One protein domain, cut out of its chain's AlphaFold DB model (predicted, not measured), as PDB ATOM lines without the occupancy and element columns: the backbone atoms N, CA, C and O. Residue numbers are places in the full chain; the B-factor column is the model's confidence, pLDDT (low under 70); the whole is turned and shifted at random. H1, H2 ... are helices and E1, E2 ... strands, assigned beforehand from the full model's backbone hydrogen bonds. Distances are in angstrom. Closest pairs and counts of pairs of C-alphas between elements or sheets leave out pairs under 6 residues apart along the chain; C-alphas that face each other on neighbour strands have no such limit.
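This is residues 3 to 100 of the 123 residues of an uncharacterized protein of Pseudonocardiales bacterium (UniProt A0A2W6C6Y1). What is the picture? Strands E1 and E2, side by side, make one end with the loop between them; at the other end H1, H2 and H3 pack crosswise round H4. What are the figures? The printed part has 98 residues, with parallel strands E1 and E2, then helices H1 to H4; of the 56 residues in these named elements helices hold 48, the class mostly helix. The whole is only just loose, close to compact: radius of gyration of the C-alphas 15.3 A, spans 46 by 27 by 24 A.

Where are the strands? E1 is residues 10 to 13, from C-alpha 10 at (-6.774, -42.106, 41.530), 10.3 A; E2 is 30 to 33, 10.0 A. Where are the helices? H1 is 38 to 49, 16.1 A; H2 51 to 59, 12.0 A; H3 65 to 77, 18.7 A; H4 86 to 99, 19.9 A, ending at C-alpha 99 (-40.165, -43.209, 40.169).

How do strands pair? N 11 and O 30 are within hydrogen-bond range, 2.9 A. What does hub H4 touch? It touches H1 about perpendicular, 74 degrees, closest C-alphas Phe 43 and Ala 90, 4.1 A; H2, Cys 58 to Arg 91, 6.1 A; and residues 68 to 72 alone of H3, Tyr 68 to Gln 96, 6.6 A. Are helix backbones whole? Every O i to N i+4 pair is within range in H1, H2 and H4, and 7 of 9 in H3.

How large is it? The farthest C-alphas, Pro 7 and Ala 66, are 46.0 A apart. Any cut or low confidence? The printed part has no cut; the link E1 to E2, 16 residues, is long; residues 72 to 84 and 100 have pLDDT under 70.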
ATOM      1  N   ARG A   3     -15.210 -47.391  30.130       82.00
ATOM      2  CA  ARG A   3     -14.215 -47.965  29.195       82.00
ATOM      3  C   ARG A   3     -13.334 -46.953  28.444       82.00
ATOM      4  O   ARG A   3     -12.432 -47.373  27.732       82.00
ATOM      5  N   LEU A   4     -13.638 -45.658  28.527       88.19
ATOM      6  CA  LEU A   4     -12.878 -44.590  27.865       88.19
ATOM      7  C   LEU A   4     -11.894 -43.899  28.817       88.19
ATOM      8  O   LEU A   4     -11.132 -43.044  28.373       88.19
ATOM      9  N   LEU A   5     -11.922 -44.236  30.110       87.06
ATOM     10  CA  LEU A   5     -10.980 -43.682  31.072       87.06
ATOM     11  C   LEU A   5      -9.582 -44.267  30.809       87.06
ATOM     12  O   LEU A   5      -9.461 -45.482  30.626       87.06
ATOM     13  N   PRO A   6      -8.526 -43.434  30.782       89.88
ATOM     14  CA  PRO A   6      -7.157 -43.932  30.700       89.88
ATOM     15  C   PRO A   6      -6.809 -44.733  31.964       89.88
ATOM     16  O   PRO A   6      -7.505 -44.602  32.972       89.88
ATOM     17  N   PRO A   7      -5.729 -45.534  31.961       90.06
ATOM     18  CA  PRO A   7      -5.188 -46.099  33.193       90.06
ATOM     19  C   PRO A   7      -4.971 -44.995  34.234       90.06
ATOM     20  O   PRO A   7      -4.398 -43.951  33.926       90.06
ATOM     21  N   HIS A   8      -5.462 -45.219  35.446       90.50
ATOM     22  CA  HIS A   8      -5.390 -44.264  36.541       90.50
ATOM     23  C   HIS A   8      -5.233 -45.012  37.859       90.50
ATOM     24  O   HIS A   8      -5.695 -46.140  38.008       90.50
ATOM     25  N   GLU A   9      -4.568 -44.366  38.810       91.88
ATOM     26  CA  GLU A   9      -4.448 -44.864  40.182       91.88
ATOM     27  C   GLU A   9      -5.436 -44.162  41.116       91.88
ATOM     28  O   GLU A   9      -5.861 -44.750  42.106       91.88
ATOM     29  N   HIS A  10      -5.827 -42.926  40.782       91.88
ATOM     30  CA  HIS A  10      -6.774 -42.106  41.530       91.88
ATOM     31  C   HIS A  10      -7.960 -41.719  40.643       91.88
ATOM     32  O   HIS A  10      -7.787 -41.034  39.633       91.88
ATOM     33  N   TYR A  11      -9.163 -42.118  41.044       90.81
ATOM     34  CA  TYR A  11     -10.414 -41.720  40.407       90.81
ATOM     35  C   TYR A  11     -11.080 -40.583  41.196       90.81
ATOM     36  O   TYR A  11     -11.094 -40.599  42.427       90.81
ATOM     37  N   MET A  12     -11.630 -39.586  40.498       89.69
ATOM     38  CA  MET A  12     -12.359 -38.474  41.119       89.69
ATOM     39  C   MET A  12     -13.677 -38.199  40.396       89.69
ATOM     40  O   MET A  12     -13.693 -38.013  39.179       89.69
ATOM     41  N   GLU A  13     -14.762 -38.081  41.158       85.62
ATOM     42  CA  GLU A  13     -16.097 -37.761  40.652       85.62
ATOM     43  C   GLU A  13     -16.754 -36.706  41.556       85.62
ATOM     44  O   GLU A  13     -17.296 -37.024  42.608       85.62
ATOM     45  N   GLN A  14     -16.658 -35.426  41.172       80.44
ATOM     46  CA  GLN A  14     -17.154 -34.284  41.970       80.44
ATOM     47  C   GLN A  14     -18.664 -34.026  41.853       80.44
ATOM     48  O   GLN A  14     -19.217 -33.292  42.671       80.44
ATOM     49  N   PHE A  15     -19.304 -34.592  40.827       81.81
ATOM     50  CA  PHE A  15     -20.744 -34.501  40.569       81.81
ATOM     51  C   PHE A  15     -21.278 -35.913  40.360       81.81
ATOM     52  O   PHE A  15     -21.663 -36.287  39.250       81.81
ATOM     53  N   CYS A  16     -21.159 -36.742  41.394       79.44
ATOM     54  CA  CYS A  16     -21.334 -38.175  41.230       79.44
ATOM     55  C   CYS A  16     -22.760 -38.566  40.853       79.44
ATOM     56  O   CYS A  16     -22.943 -39.569  40.162       79.44
ATOM     57  N   GLY A  17     -23.783 -37.803  41.254       80.50
ATOM     58  CA  GLY A  17     -25.164 -38.216  41.040       80.50
ATOM     59  C   GLY A  17     -25.378 -39.665  41.510       80.50
ATOM     60  O   GLY A  17     -25.097 -40.029  42.650       80.50
ATOM     61  N   GLY A  18     -25.808 -40.533  40.591       77.81
ATOM     62  CA  GLY A  18     -25.971 -41.972  40.842       77.81
ATOM     63  C   GLY A  18     -24.685 -42.817  40.821       77.81
ATOM     64  O   GLY A  18     -24.793 -44.039  40.790       77.81
ATOM     65  N   SER A  19     -23.497 -42.209  40.765       80.75
ATOM     66  CA  SER A  19     -22.172 -42.860  40.751       80.75
ATOM     67  C   SER A  19     -22.010 -43.939  39.675       80.75
ATOM     68  O   SER A  19     -21.250 -44.894  39.816       80.75
ATOM     69  N   SER A  20     -22.740 -43.811  38.563       82.00
ATOM     70  CA  SER A  20     -22.801 -44.845  37.521       82.00
ATOM     71  C   SER A  20     -21.461 -45.104  36.828       82.00
ATOM     72  O   SER A  20     -21.252 -46.195  36.301       82.00
ATOM     73  N   VAL A  21     -20.559 -44.113  36.805       82.81
ATOM     74  CA  VAL A  21     -19.223 -44.275  36.228       82.81
ATOM     75  C   VAL A  21     -18.331 -45.017  37.210       82.81
ATOM     76  O   VAL A  21     -17.836 -46.073  36.829       82.81
ATOM     77  N   LEU A  22     -18.219 -44.538  38.453       85.44
ATOM     78  CA  LEU A  22     -17.494 -45.209  39.536       85.44
ATOM     79  C   LEU A  22     -17.880 -46.691  39.667       85.44
ATOM     80  O   LEU A  22     -17.027 -47.573  39.669       85.44
ATOM     81  N   LEU A  23     -19.183 -46.982  39.720       85.69
ATOM     82  CA  LEU A  23     -19.689 -48.347  39.896       85.69
ATOM     83  C   LEU A  23     -19.446 -49.250  38.674       85.69
ATOM     84  O   LEU A  23     -19.538 -50.471  38.777       85.69
ATOM     85  N   ALA A  24     -19.164 -48.661  37.510       87.81
ATOM     86  CA  ALA A  24     -18.856 -49.382  36.280       87.81
ATOM     87  C   ALA A  24     -17.349 -49.433  35.969       87.81
ATOM     88  O   ALA A  24     -16.954 -50.074  34.988       87.81
ATOM     89  N   THR A  25     -16.512 -48.745  36.749       85.75
ATOM     90  CA  THR A  25     -15.052 -48.781  36.636       85.75
ATOM     91  C   THR A  25     -14.455 -49.866  37.521       85.75
ATOM     92  O   THR A  25     -15.027 -50.244  38.539       85.75
ATOM     93  N   ALA A  26     -13.295 -50.394  37.119       87.38
ATOM     94  CA  ALA A  26     -12.510 -51.226  38.022       87.38
ATOM     95  C   ALA A  26     -12.033 -50.361  39.205       87.38
ATOM     96  O   ALA A  26     -11.650 -49.214  38.957       87.38
ATOM     97  N   PRO A  27     -12.030 -50.889  40.443       89.00
ATOM     98  CA  PRO A  27     -11.578 -50.132  41.602       89.00
ATOM     99  C   PRO A  27     -10.166 -49.569  41.413       89.00
ATOM    100  O   PRO A  27      -9.266 -50.281  40.959       89.00
ATOM    101  N   SER A  28      -9.984 -48.300  41.768       89.88
ATOM    102  CA  SER A  28      -8.683 -47.615  41.756       89.88
ATOM    103  C   SER A  28      -7.992 -47.689  43.123       89.88
ATOM    104  O   SER A  28      -8.619 -48.036  44.121       89.88
ATOM    105  N   MET A  29      -6.699 -47.346  43.207       92.50
ATOM    106  CA  MET A  29      -6.009 -47.284  44.509       92.50
ATOM    107  C   MET A  29      -6.615 -46.223  45.434       92.50
ATOM    108  O   MET A  29      -6.639 -46.413  46.648       92.50
ATOM    109  N   MET A  30      -7.117 -45.121  44.869       91.06
ATOM    110  CA  MET A  30      -7.868 -44.104  45.604       91.06
ATOM    111  C   MET A  30      -9.073 -43.637  44.794       91.06
ATOM    112  O   MET A  30      -8.981 -43.444  43.581       91.06
ATOM    113  N   GLU A  31     -10.190 -43.406  45.477       90.94
ATOM    114  CA  GLU A  31     -11.442 -42.958  44.871       90.94
ATOM    115  C   GLU A  31     -12.023 -41.818  45.711       90.94
ATOM    116  O   GLU A  31     -12.305 -41.988  46.898       90.94
ATOM    117  N   THR A  32     -12.188 -40.644  45.100       89.31
ATOM    118  CA  THR A  32     -12.815 -39.478  45.735       89.31
ATOM    119  C   THR A  32     -14.142 -39.190  45.051       89.31
ATOM    120  O   THR A  32     -14.175 -38.817  43.879       89.31
ATOM    121  N   VAL A  33     -15.237 -39.327  45.792       84.75
ATOM    122  CA  VAL A  33     -16.601 -39.192  45.273       84.75
ATOM    123  C   VAL A  33     -17.317 -38.125  46.083       84.75
ATOM    124  O   VAL A  33     -17.324 -38.186  47.311       84.75
ATOM    125  N   ASN A  34     -17.886 -37.135  45.403       85.00
ATOM    126  CA  ASN A  34     -18.618 -36.044  46.027       85.00
ATOM    127  C   ASN A  34     -19.795 -35.597  45.150       85.00
ATOM    128  O   ASN A  34     -19.814 -35.824  43.940       85.00
ATOM    129  N   ASP A  35     -20.756 -34.926  45.775       85.06
ATOM    130  CA  ASP A  35     -21.811 -34.162  45.114       85.06
ATOM    131  C   ASP A  35     -22.163 -32.955  45.995       85.06
ATOM    132  O   ASP A  35     -21.909 -32.964  47.201       85.06
ATOM    133  N   LEU A  36     -22.728 -31.906  45.399       83.38
ATOM    134  CA  LEU A  36     -23.188 -30.735  46.144       83.38
ATOM    135  C   LEU A  36     -24.536 -31.002  46.836       83.38
ATOM    136  O   LEU A  36     -24.864 -30.324  47.806       83.38
ATOM    137  N   ASP A  37     -25.318 -31.978  46.360       82.81
ATOM    138  CA  ASP A  37     -26.575 -32.360  47.008       82.81
ATOM    139  C   ASP A  37     -26.306 -33.176  48.290       82.81
ATOM    140  O   ASP A  37     -25.999 -34.374  48.258       82.81
ATOM    141  N   GLY A  38     -26.454 -32.527  49.449       83.69
ATOM    142  CA  GLY A  38     -26.275 -33.147  50.765       83.69
ATOM    143  C   GLY A  38     -27.209 -34.336  51.029       83.69
ATOM    144  O   GLY A  38     -26.849 -35.256  51.771       83.69
ATOM    145  N   ARG A  39     -28.376 -34.396  50.372       85.69
ATOM    146  CA  ARG A  39     -29.310 -35.527  50.488       85.69
ATOM    147  C   ARG A  39     -28.783 -36.744  49.746       85.69
ATOM    148  O   ARG A  39     -28.904 -37.862  50.239       85.69
ATOM    149  N   LEU A  40     -28.126 -36.535  48.608       86.12
ATOM    150  CA  LEU A  40     -27.468 -37.604  47.865       86.12
ATOM    151  C   LEU A  40     -26.272 -38.170  48.644       86.12
ATOM    152  O   LEU A  40     -26.123 -39.386  48.744       86.12
ATOM    153  N   MET A  41     -25.467 -37.309  49.273       88.31
ATOM    154  CA  MET A  41     -24.406 -37.763  50.184       88.31
ATOM    155  C   MET A  41     -24.972 -38.518  51.397       88.31
ATOM    156  O   MET A  41     -24.385 -39.502  51.846       88.31
ATOM    157  N   THR A  42     -26.136 -38.103  51.903       90.81
ATOM    158  CA  THR A  42     -26.854 -38.811  52.974       90.81
ATOM    159  C   THR A  42     -27.356 -40.178  52.513       90.81
ATOM    160  O   THR A  42     -27.159 -41.162  53.222       90.81
ATOM    161  N   PHE A  43     -27.902 -40.286  51.297       91.44
ATOM    162  CA  PHE A  43     -28.281 -41.565  50.697       91.44
ATOM    163  C   PHE A  43     -27.101 -42.540  50.633       91.44
ATOM    164  O   PHE A  43     -27.212 -43.659  51.129       91.44
ATOM    165  N   TRP A  44     -25.957 -42.112  50.088       91.00
ATOM    166  CA  TRP A  44     -24.766 -42.964  49.999       91.00
ATOM    167  C   TRP A  44     -24.221 -43.360  51.376       91.00
ATOM    168  O   TRP A  44     -23.839 -44.514  51.575       91.00
ATOM    169  N   ARG A  45     -24.233 -42.436  52.349       92.06
ATOM    170  CA  ARG A  45     -23.847 -42.711  53.742       92.06
ATOM    171  C   ARG A  45     -24.751 -43.771  54.375       92.06
ATOM    172  O   ARG A  45     -24.250 -44.769  54.883       92.06
ATOM    173  N   VAL A  46     -26.071 -43.609  54.288       94.94
ATOM    174  CA  VAL A  46     -27.038 -44.562  54.856       94.94
ATOM    175  C   VAL A  46     -26.991 -45.910  54.146       94.94
ATOM    176  O   VAL A  46     -27.057 -46.937  54.814       94.94
ATOM    177  N   LEU A  47     -26.835 -45.938  52.820       94.00
ATOM    178  CA  LEU A  47     -26.691 -47.186  52.071       94.00
ATOM    179  C   LEU A  47     -25.460 -47.983  52.527       94.00
ATOM    180  O   LEU A  47     -25.529 -49.204  52.631       94.00
ATOM    181  N   ARG A  48     -24.348 -47.300  52.821       93.50
ATOM    182  CA  ARG A  48     -23.129 -47.928  53.343       93.50
ATOM    183  C   ARG A  48     -23.298 -48.404  54.788       93.50
ATOM    184  O   ARG A  48     -22.915 -49.527  55.099       93.50
ATOM    185  N   ASP A  49     -23.851 -47.557  55.652       96.31
ATOM    186  CA  ASP A  49     -23.800 -47.759  57.105       96.31
ATOM    187  C   ASP A  49     -25.020 -48.540  57.645       96.31
ATOM    188  O   ASP A  49     -24.917 -49.227  58.661       96.31
ATOM    189  N   ARG A  50     -26.175 -48.474  56.964       96.44
ATOM    190  CA  ARG A  50     -27.442 -49.144  57.333       96.44
ATOM    191  C   ARG A  50     -28.202 -49.712  56.112       96.44
ATOM    192  O   ARG A  50     -29.370 -49.370  55.896       96.44
ATOM    193  N   PRO A  51     -27.591 -50.601  55.308       96.31
ATOM    194  CA  PRO A  51     -28.197 -51.101  54.071       96.31
ATOM    195  C   PRO A  51     -29.526 -51.834  54.292       96.31
ATOM    196  O   PRO A  51     -30.472 -51.610  53.544       96.31
ATOM    197  N   ALA A  52     -29.623 -52.673  55.332       96.94
ATOM    198  CA  ALA A  52     -30.818 -53.478  55.597       96.94
ATOM    199  C   ALA A  52     -32.039 -52.619  55.972       96.94
ATOM    200  O   ALA A  52     -33.156 -52.903  55.536       96.94
ATOM    201  N   ASP A  53     -31.828 -51.551  56.743       96.38
ATOM    202  CA  ASP A  53     -32.898 -50.631  57.136       96.38
ATOM    203  C   ASP A  53     -33.423 -49.863  55.919       96.38
ATOM    204  O   ASP A  53     -34.635 -49.762  55.707       96.38
ATOM    205  N   LEU A  54     -32.510 -49.366  55.079       95.31
ATOM    206  CA  LEU A  54     -32.868 -48.661  53.852       95.31
ATOM    207  C   LEU A  54     -33.578 -49.589  52.858       95.31
ATOM    208  O   LEU A  54     -34.616 -49.222  52.313       95.31
ATOM    209  N   GLU A  55     -33.069 -50.807  52.658       94.88
ATOM    210  CA  GLU A  55     -33.691 -51.819  51.800       94.88
ATOM    211  C   GLU A  55     -35.119 -52.131  52.257       94.88
ATOM    212  O   GLU A  55     -36.048 -52.110  51.446       94.88
ATOM    213  N   ARG A  56     -35.314 -52.360  53.562       94.94
ATOM    214  CA  ARG A  56     -36.627 -52.616  54.165       94.94
ATOM    215  C   ARG A  56     -37.613 -51.494  53.843       94.94
ATOM    216  O   ARG A  56     -38.737 -51.780  53.431       94.94
ATOM    217  N   LEU A  57     -37.210 -50.240  54.039       93.50
ATOM    218  CA  LEU A  57     -38.053 -49.074  53.789       93.50
ATOM    219  C   LEU A  57     -38.382 -48.901  52.304       93.50
ATOM    220  O   LEU A  57     -39.542 -48.676  51.950       93.50
ATOM    221  N   CYS A  58     -37.391 -49.061  51.428       91.69
ATOM    222  CA  CYS A  58     -37.588 -49.008  49.984       91.69
ATOM    223  C   CYS A  58     -38.530 -50.122  49.502       91.69
ATOM    224  O   CYS A  58     -39.451 -49.850  48.739       91.69
ATOM    225  N   ALA A  59     -38.372 -51.353  50.000       90.69
ATOM    226  CA  ALA A  59     -39.236 -52.484  49.651       90.69
ATOM    227  C   ALA A  59     -40.692 -52.297  50.114       90.69
ATOM    228  O   ALA A  59     -41.618 -52.805  49.481       90.69
ATOM    229  N   LEU A  60     -40.901 -51.565  51.212       91.88
ATOM    230  CA  LEU A  60     -42.226 -51.205  51.720       91.88
ATOM    231  C   LEU A  60     -42.819 -49.950  51.064       91.88
ATOM    232  O   LEU A  60     -43.960 -49.605  51.366       91.88
ATOM    233  N   THR A  61     -42.085 -49.280  50.174       88.75
ATOM    234  CA  THR A  61     -42.556 -48.084  49.470       88.75
ATOM    235  C   THR A  61     -43.011 -48.461  48.057       88.75
ATOM    236  O   THR A  61     -42.177 -48.603  47.158       88.75
ATOM    237  N   PRO A  62     -44.321 -48.650  47.810       84.25
ATOM    238  CA  PRO A  62     -44.808 -49.013  46.485       84.25
ATOM    239  C   PRO A  62     -44.615 -47.872  45.477       84.25
ATOM    240  O   PRO A  62     -44.540 -46.693  45.829       84.25
ATOM    241  N   HIS A  63     -44.606 -48.219  44.189       82.06
ATOM    242  CA  HIS A  63     -44.622 -47.229  43.114       82.06
ATOM    243  C   HIS A  63     -45.951 -46.460  43.131       82.06
ATOM    244  O   HIS A  63     -47.000 -47.009  42.791       82.06
ATOM    245  N   SER A  64     -45.917 -45.190  43.528       82.81
ATOM    246  CA  SER A  64     -47.108 -44.383  43.785       82.81
ATOM    247  C   SER A  64     -46.860 -42.942  43.373       82.81
ATOM    248  O   SER A  64     -45.953 -42.273  43.861       82.81
ATOM    249  N   ARG A  65     -47.717 -42.431  42.484       78.44
ATOM    250  CA  ARG A  65     -47.660 -41.026  42.072       78.44
ATOM    251  C   ARG A  65     -47.872 -40.085  43.258       78.44
ATOM    252  O   ARG A  65     -47.215 -39.054  43.316       78.44
ATOM    253  N   ALA A  66     -48.769 -40.449  44.174       80.44
ATOM    254  CA  ALA A  66     -49.049 -39.657  45.365       80.44
ATOM    255  C   ALA A  66     -47.827 -39.598  46.293       80.44
ATOM    256  O   ALA A  66     -47.488 -38.516  46.751       80.44
ATOM    257  N   GLU A  67     -47.120 -40.720  46.480       78.00
ATOM    258  CA  GLU A  67     -45.861 -40.749  47.243       78.00
ATOM    259  C   GLU A  67     -44.797 -39.875  46.570       78.00
ATOM    260  O   GLU A  67     -44.216 -39.003  47.205       78.00
ATOM    261  N   TYR A  68     -44.583 -40.038  45.260       78.00
ATOM    262  CA  TYR A  68     -43.617 -39.224  44.515       78.00
ATOM    263  C   TYR A  68     -43.920 -37.718  44.606       78.00
ATOM    264  O   TYR A  68     -43.008 -36.916  44.792       78.00
ATOM    265  N   GLN A  69     -45.195 -37.328  44.484       76.12
ATOM    266  CA  GLN A  69     -45.617 -35.927  44.577       76.12
ATOM    267  C   GLN A  69     -45.482 -35.378  45.995       76.12
ATOM    268  O   GLN A  69     -44.929 -34.299  46.154       76.12
ATOM    269  N   HIS A  70     -45.897 -36.138  47.013       74.62
ATOM    270  CA  HIS A  70     -45.760 -35.746  48.414       74.62
ATOM    271  C   HIS A  70     -44.315 -35.361  48.755       74.62
ATOM    272  O   HIS A  70     -44.081 -34.341  49.397       74.62
ATOM    273  N   TYR A  71     -43.345 -36.127  48.253       72.06
ATOM    274  CA  TYR A  71     -41.930 -35.839  48.464       72.06
ATOM    275  C   TYR A  71     -41.388 -34.709  47.597       72.06
ATOM    276  O   TYR A  71     -40.596 -33.907  48.079       72.06
ATOM    277  N   ALA A  72     -41.820 -34.615  46.339       68.81
ATOM    278  CA  ALA A  72     -41.435 -33.505  45.473       68.81
ATOM    279  C   ALA A  72     -41.940 -32.148  45.996       68.81
ATOM    280  O   ALA A  72     -41.276 -31.135  45.779       68.81
ATOM    281  N   ASP A  73     -43.095 -32.137  46.664       67.81
ATOM    282  CA  ASP A  73     -43.679 -30.944  47.271       67.81
ATOM    283  C   ASP A  73     -43.023 -30.641  48.631       67.81
ATOM    284  O   ASP A  73     -42.626 -29.504  48.867       67.81
ATOM    285  N   ALA A  74     -42.785 -31.651  49.481       64.94
ATOM    286  CA  ALA A  74     -42.079 -31.473  50.758       64.94
ATOM    287  C   ALA A  74     -40.641 -30.944  50.588       64.94
ATOM    288  O   ALA A  74     -40.173 -30.155  51.402       64.94
ATOM    289  N   ASP A  75     -39.949 -31.343  49.519       62.28
ATOM    290  CA  ASP A  75     -38.610 -30.846  49.186       62.28
ATOM    291  C   ASP A  75     -38.597 -29.392  48.690       62.28
ATOM    292  O   ASP A  75     -37.546 -28.757  48.699       62.28
ATOM    293  N   ALA A  76     -39.731 -28.862  48.220       59.66
ATOM    294  CA  ALA A  76     -39.836 -27.453  47.847       59.66
ATOM    295  C   ALA A  76     -39.963 -26.538  49.079       59.66
ATOM    296  O   ALA A  76     -39.611 -25.362  48.990       59.66
ATOM    297  N   ASP A  77     -40.442 -27.093  50.197       53.12
ATOM    298  CA  ASP A  77     -40.725 -26.378  51.444       53.12
ATOM    299  C   ASP A  77     -39.677 -26.625  52.547       53.12
ATOM    300  O   ASP A  77     -39.639 -25.887  53.532       53.12
ATOM    301  N   ALA A  78     -38.829 -27.649  52.411       55.25
ATOM    302  CA  ALA A  78     -37.788 -27.972  53.383       55.25
ATOM    303  C   ALA A  78     -36.478 -27.230  53.076       55.25
ATOM    304  O   ALA A  78     -35.914 -27.368  51.987       55.25
ATOM    305  N   ASP A  79     -35.943 -26.505  54.063       53.84
ATOM    306  CA  ASP A  79     -34.530 -26.126  54.052       53.84
ATOM    307  C   ASP A  79     -33.703 -27.415  53.957       53.84
ATOM    308  O   ASP A  79     -33.818 -28.306  54.801       53.84
ATOM    309  N   ALA A  80     -32.875 -27.526  52.914       51.84
ATOM    310  CA  ALA A  80     -32.113 -28.734  52.573       51.84
ATOM    311  C   ALA A  80     -31.148 -29.228  53.680       51.84
ATOM    312  O   ALA A  80     -30.545 -30.292  53.530       51.84
ATOM    313  N   ASP A  81     -31.027 -28.472  54.774       50.75
ATOM    314  CA  ASP A  81     -30.164 -28.723  55.927       50.75
ATOM    315  C   ASP A  81     -30.857 -29.439  57.103       50.75
ATOM    316  O   ASP A  81     -30.158 -29.915  58.001       50.75
ATOM    317  N   ASP A  82     -32.191 -29.591  57.123       59.16
ATOM    318  CA  ASP A  82     -32.875 -30.377  58.169       59.16
ATOM    319  C   ASP A  82     -32.836 -31.886  57.855       59.16
ATOM    320  O   ASP A  82     -33.837 -32.544  57.569       59.16
ATOM    321  N   LEU A  83     -31.623 -32.446  57.876       61.25
ATOM    322  CA  LEU A  83     -31.324 -33.869  57.662       61.25
ATOM    323  C   LEU A  83     -31.485 -34.705  58.944       61.25
ATOM    324  O   LEU A  83     -30.795 -35.708  59.133       61.25
ATOM    325  N   THR A  84     -32.357 -34.284  59.862       68.81
ATOM    326  CA  THR A  84     -32.497 -34.914  61.185       68.81
ATOM    327  C   THR A  84     -32.967 -36.372  61.119       68.81
ATOM    328  O   THR A  84     -32.629 -37.152  62.010       68.81
ATOM    329  N   ASP A  85     -33.649 -36.774  60.041       87.12
ATOM    330  CA  ASP A  85     -33.942 -38.176  59.722       87.12
ATOM    331  C   ASP A  85     -33.232 -38.625  58.435       87.12
ATOM    332  O   ASP A  85     -33.808 -38.681  57.346       87.12
ATOM    333  N   GLU A  86     -31.960 -39.002  58.575       90.69
ATOM    334  CA  GLU A  86     -31.139 -39.489  57.462       90.69
ATOM    335  C   GLU A  86     -31.753 -40.701  56.737       90.69
ATOM    336  O   GLU A  86     -31.522 -40.897  55.541       90.69
ATOM    337  N   LEU A  87     -32.510 -41.542  57.454       91.75
ATOM    338  CA  LEU A  87     -33.068 -42.786  56.921       91.75
ATOM    339  C   LEU A  87     -34.220 -42.476  55.958       91.75
ATOM    340  O   LEU A  87     -34.262 -43.002  54.842       91.75
ATOM    341  N   GLU A  88     -35.100 -41.559  56.361       89.56
ATOM    342  CA  GLU A  88     -36.163 -41.036  55.509       89.56
ATOM    343  C   GLU A  88     -35.596 -40.198  54.355       89.56
ATOM    344  O   GLU A  88     -36.034 -40.367  53.217       89.56
ATOM    345  N   THR A  89     -34.569 -39.369  54.584       89.19
ATOM    346  CA  THR A  89     -33.889 -38.656  53.490       89.19
ATOM    347  C   THR A  89     -33.370 -39.628  52.426       89.19
ATOM    348  O   THR A  89     -33.628 -39.447  51.235       89.19
ATOM    349  N   ALA A  90     -32.668 -40.690  52.836       91.25
ATOM    350  CA  ALA A  90     -32.143 -41.692  51.915       91.25
ATOM    351  C   ALA A  90     -33.268 -42.411  51.147       91.25
ATOM    352  O   ALA A  90     -33.183 -42.587  49.926       91.25
ATOM    353  N   ARG A  91     -34.359 -42.776  51.830       90.06
ATOM    354  CA  ARG A  91     -35.536 -43.376  51.186       90.06
ATOM    355  C   ARG A  91     -36.135 -42.441  50.126       90.06
ATOM    356  O   ARG A  91     -36.431 -42.903  49.023       90.06
ATOM    357  N   ARG A  92     -36.270 -41.139  50.408       87.44
ATOM    358  CA  ARG A  92     -36.802 -40.140  49.457       87.44
ATOM    359  C   ARG A  92     -35.961 -40.035  48.192       87.44
ATOM    360  O   ARG A  92     -36.516 -40.100  47.094       87.44
ATOM    361  N   VAL A  93     -34.635 -39.978  48.334       87.06
ATOM    362  CA  VAL A  93     -33.712 -39.995  47.186       87.06
ATOM    363  C   VAL A  93     -33.939 -41.251  46.337       87.06
ATOM    364  O   VAL A  93     -34.045 -41.158  45.112       87.06
ATOM    365  N   CYS A  94     -34.100 -42.421  46.965       88.19
ATOM    366  CA  CYS A  94     -34.400 -43.668  46.257       88.19
ATOM    367  C   CYS A  94     -35.732 -43.600  45.482       88.19
ATOM    368  O   CYS A  94     -35.793 -43.998  44.313       88.19
ATOM    369  N   VAL A  95     -36.793 -43.054  46.086       85.50
ATOM    370  CA  VAL A  95     -38.106 -42.862  45.440       85.50
ATOM    371  C   VAL A  95     -38.007 -41.918  44.242       85.50
ATOM    372  O   VAL A  95     -38.517 -42.231  43.168       85.50
ATOM    373  N   GLN A  96     -37.315 -40.789  44.380       80.75
ATOM    374  CA  GLN A  96     -37.162 -39.813  43.299       80.75
ATOM    375  C   GLN A  96     -36.397 -40.390  42.106       80.75
ATOM    376  O   GLN A  96     -36.836 -40.243  40.963       80.75
ATOM    377  N   LEU A  97     -35.297 -41.104  42.364       79.62
ATOM    378  CA  LEU A  97     -34.495 -41.744  41.319       79.62
ATOM    379  C   LEU A  97     -35.245 -42.890  40.624       79.62
ATOM    380  O   LEU A  97     -35.116 -43.062  39.411       79.62
ATOM    381  N   SER A  98     -36.028 -43.675  41.370       79.50
ATOM    382  CA  SER A  98     -36.723 -44.853  40.831       79.50
ATOM    383  C   SER A  98     -38.052 -44.525  40.140       79.50
ATOM    384  O   SER A  98     -38.385 -45.173  39.142       79.50
ATOM    385  N   GLN A  99     -38.796 -43.520  40.620       82.25
ATOM    386  CA  GLN A  99     -40.165 -43.209  40.169       82.25
ATOM    387  C   GLN A  99     -40.276 -41.927  39.313       82.25
ATOM    388  O   GLN A  99     -41.296 -41.715  38.646       82.25
ATOM    389  N   GLY A 100     -39.244 -41.076  39.278       69.38
ATOM    390  CA  GLY A 100     -39.215 -39.864  38.448       69.38
ATOM    391  C   GLY A 100     -39.044 -40.154  36.950       69.38
ATOM    392  O   GLY A 100     -38.323 -41.075  36.548       69.38
TER     393      GLY A 100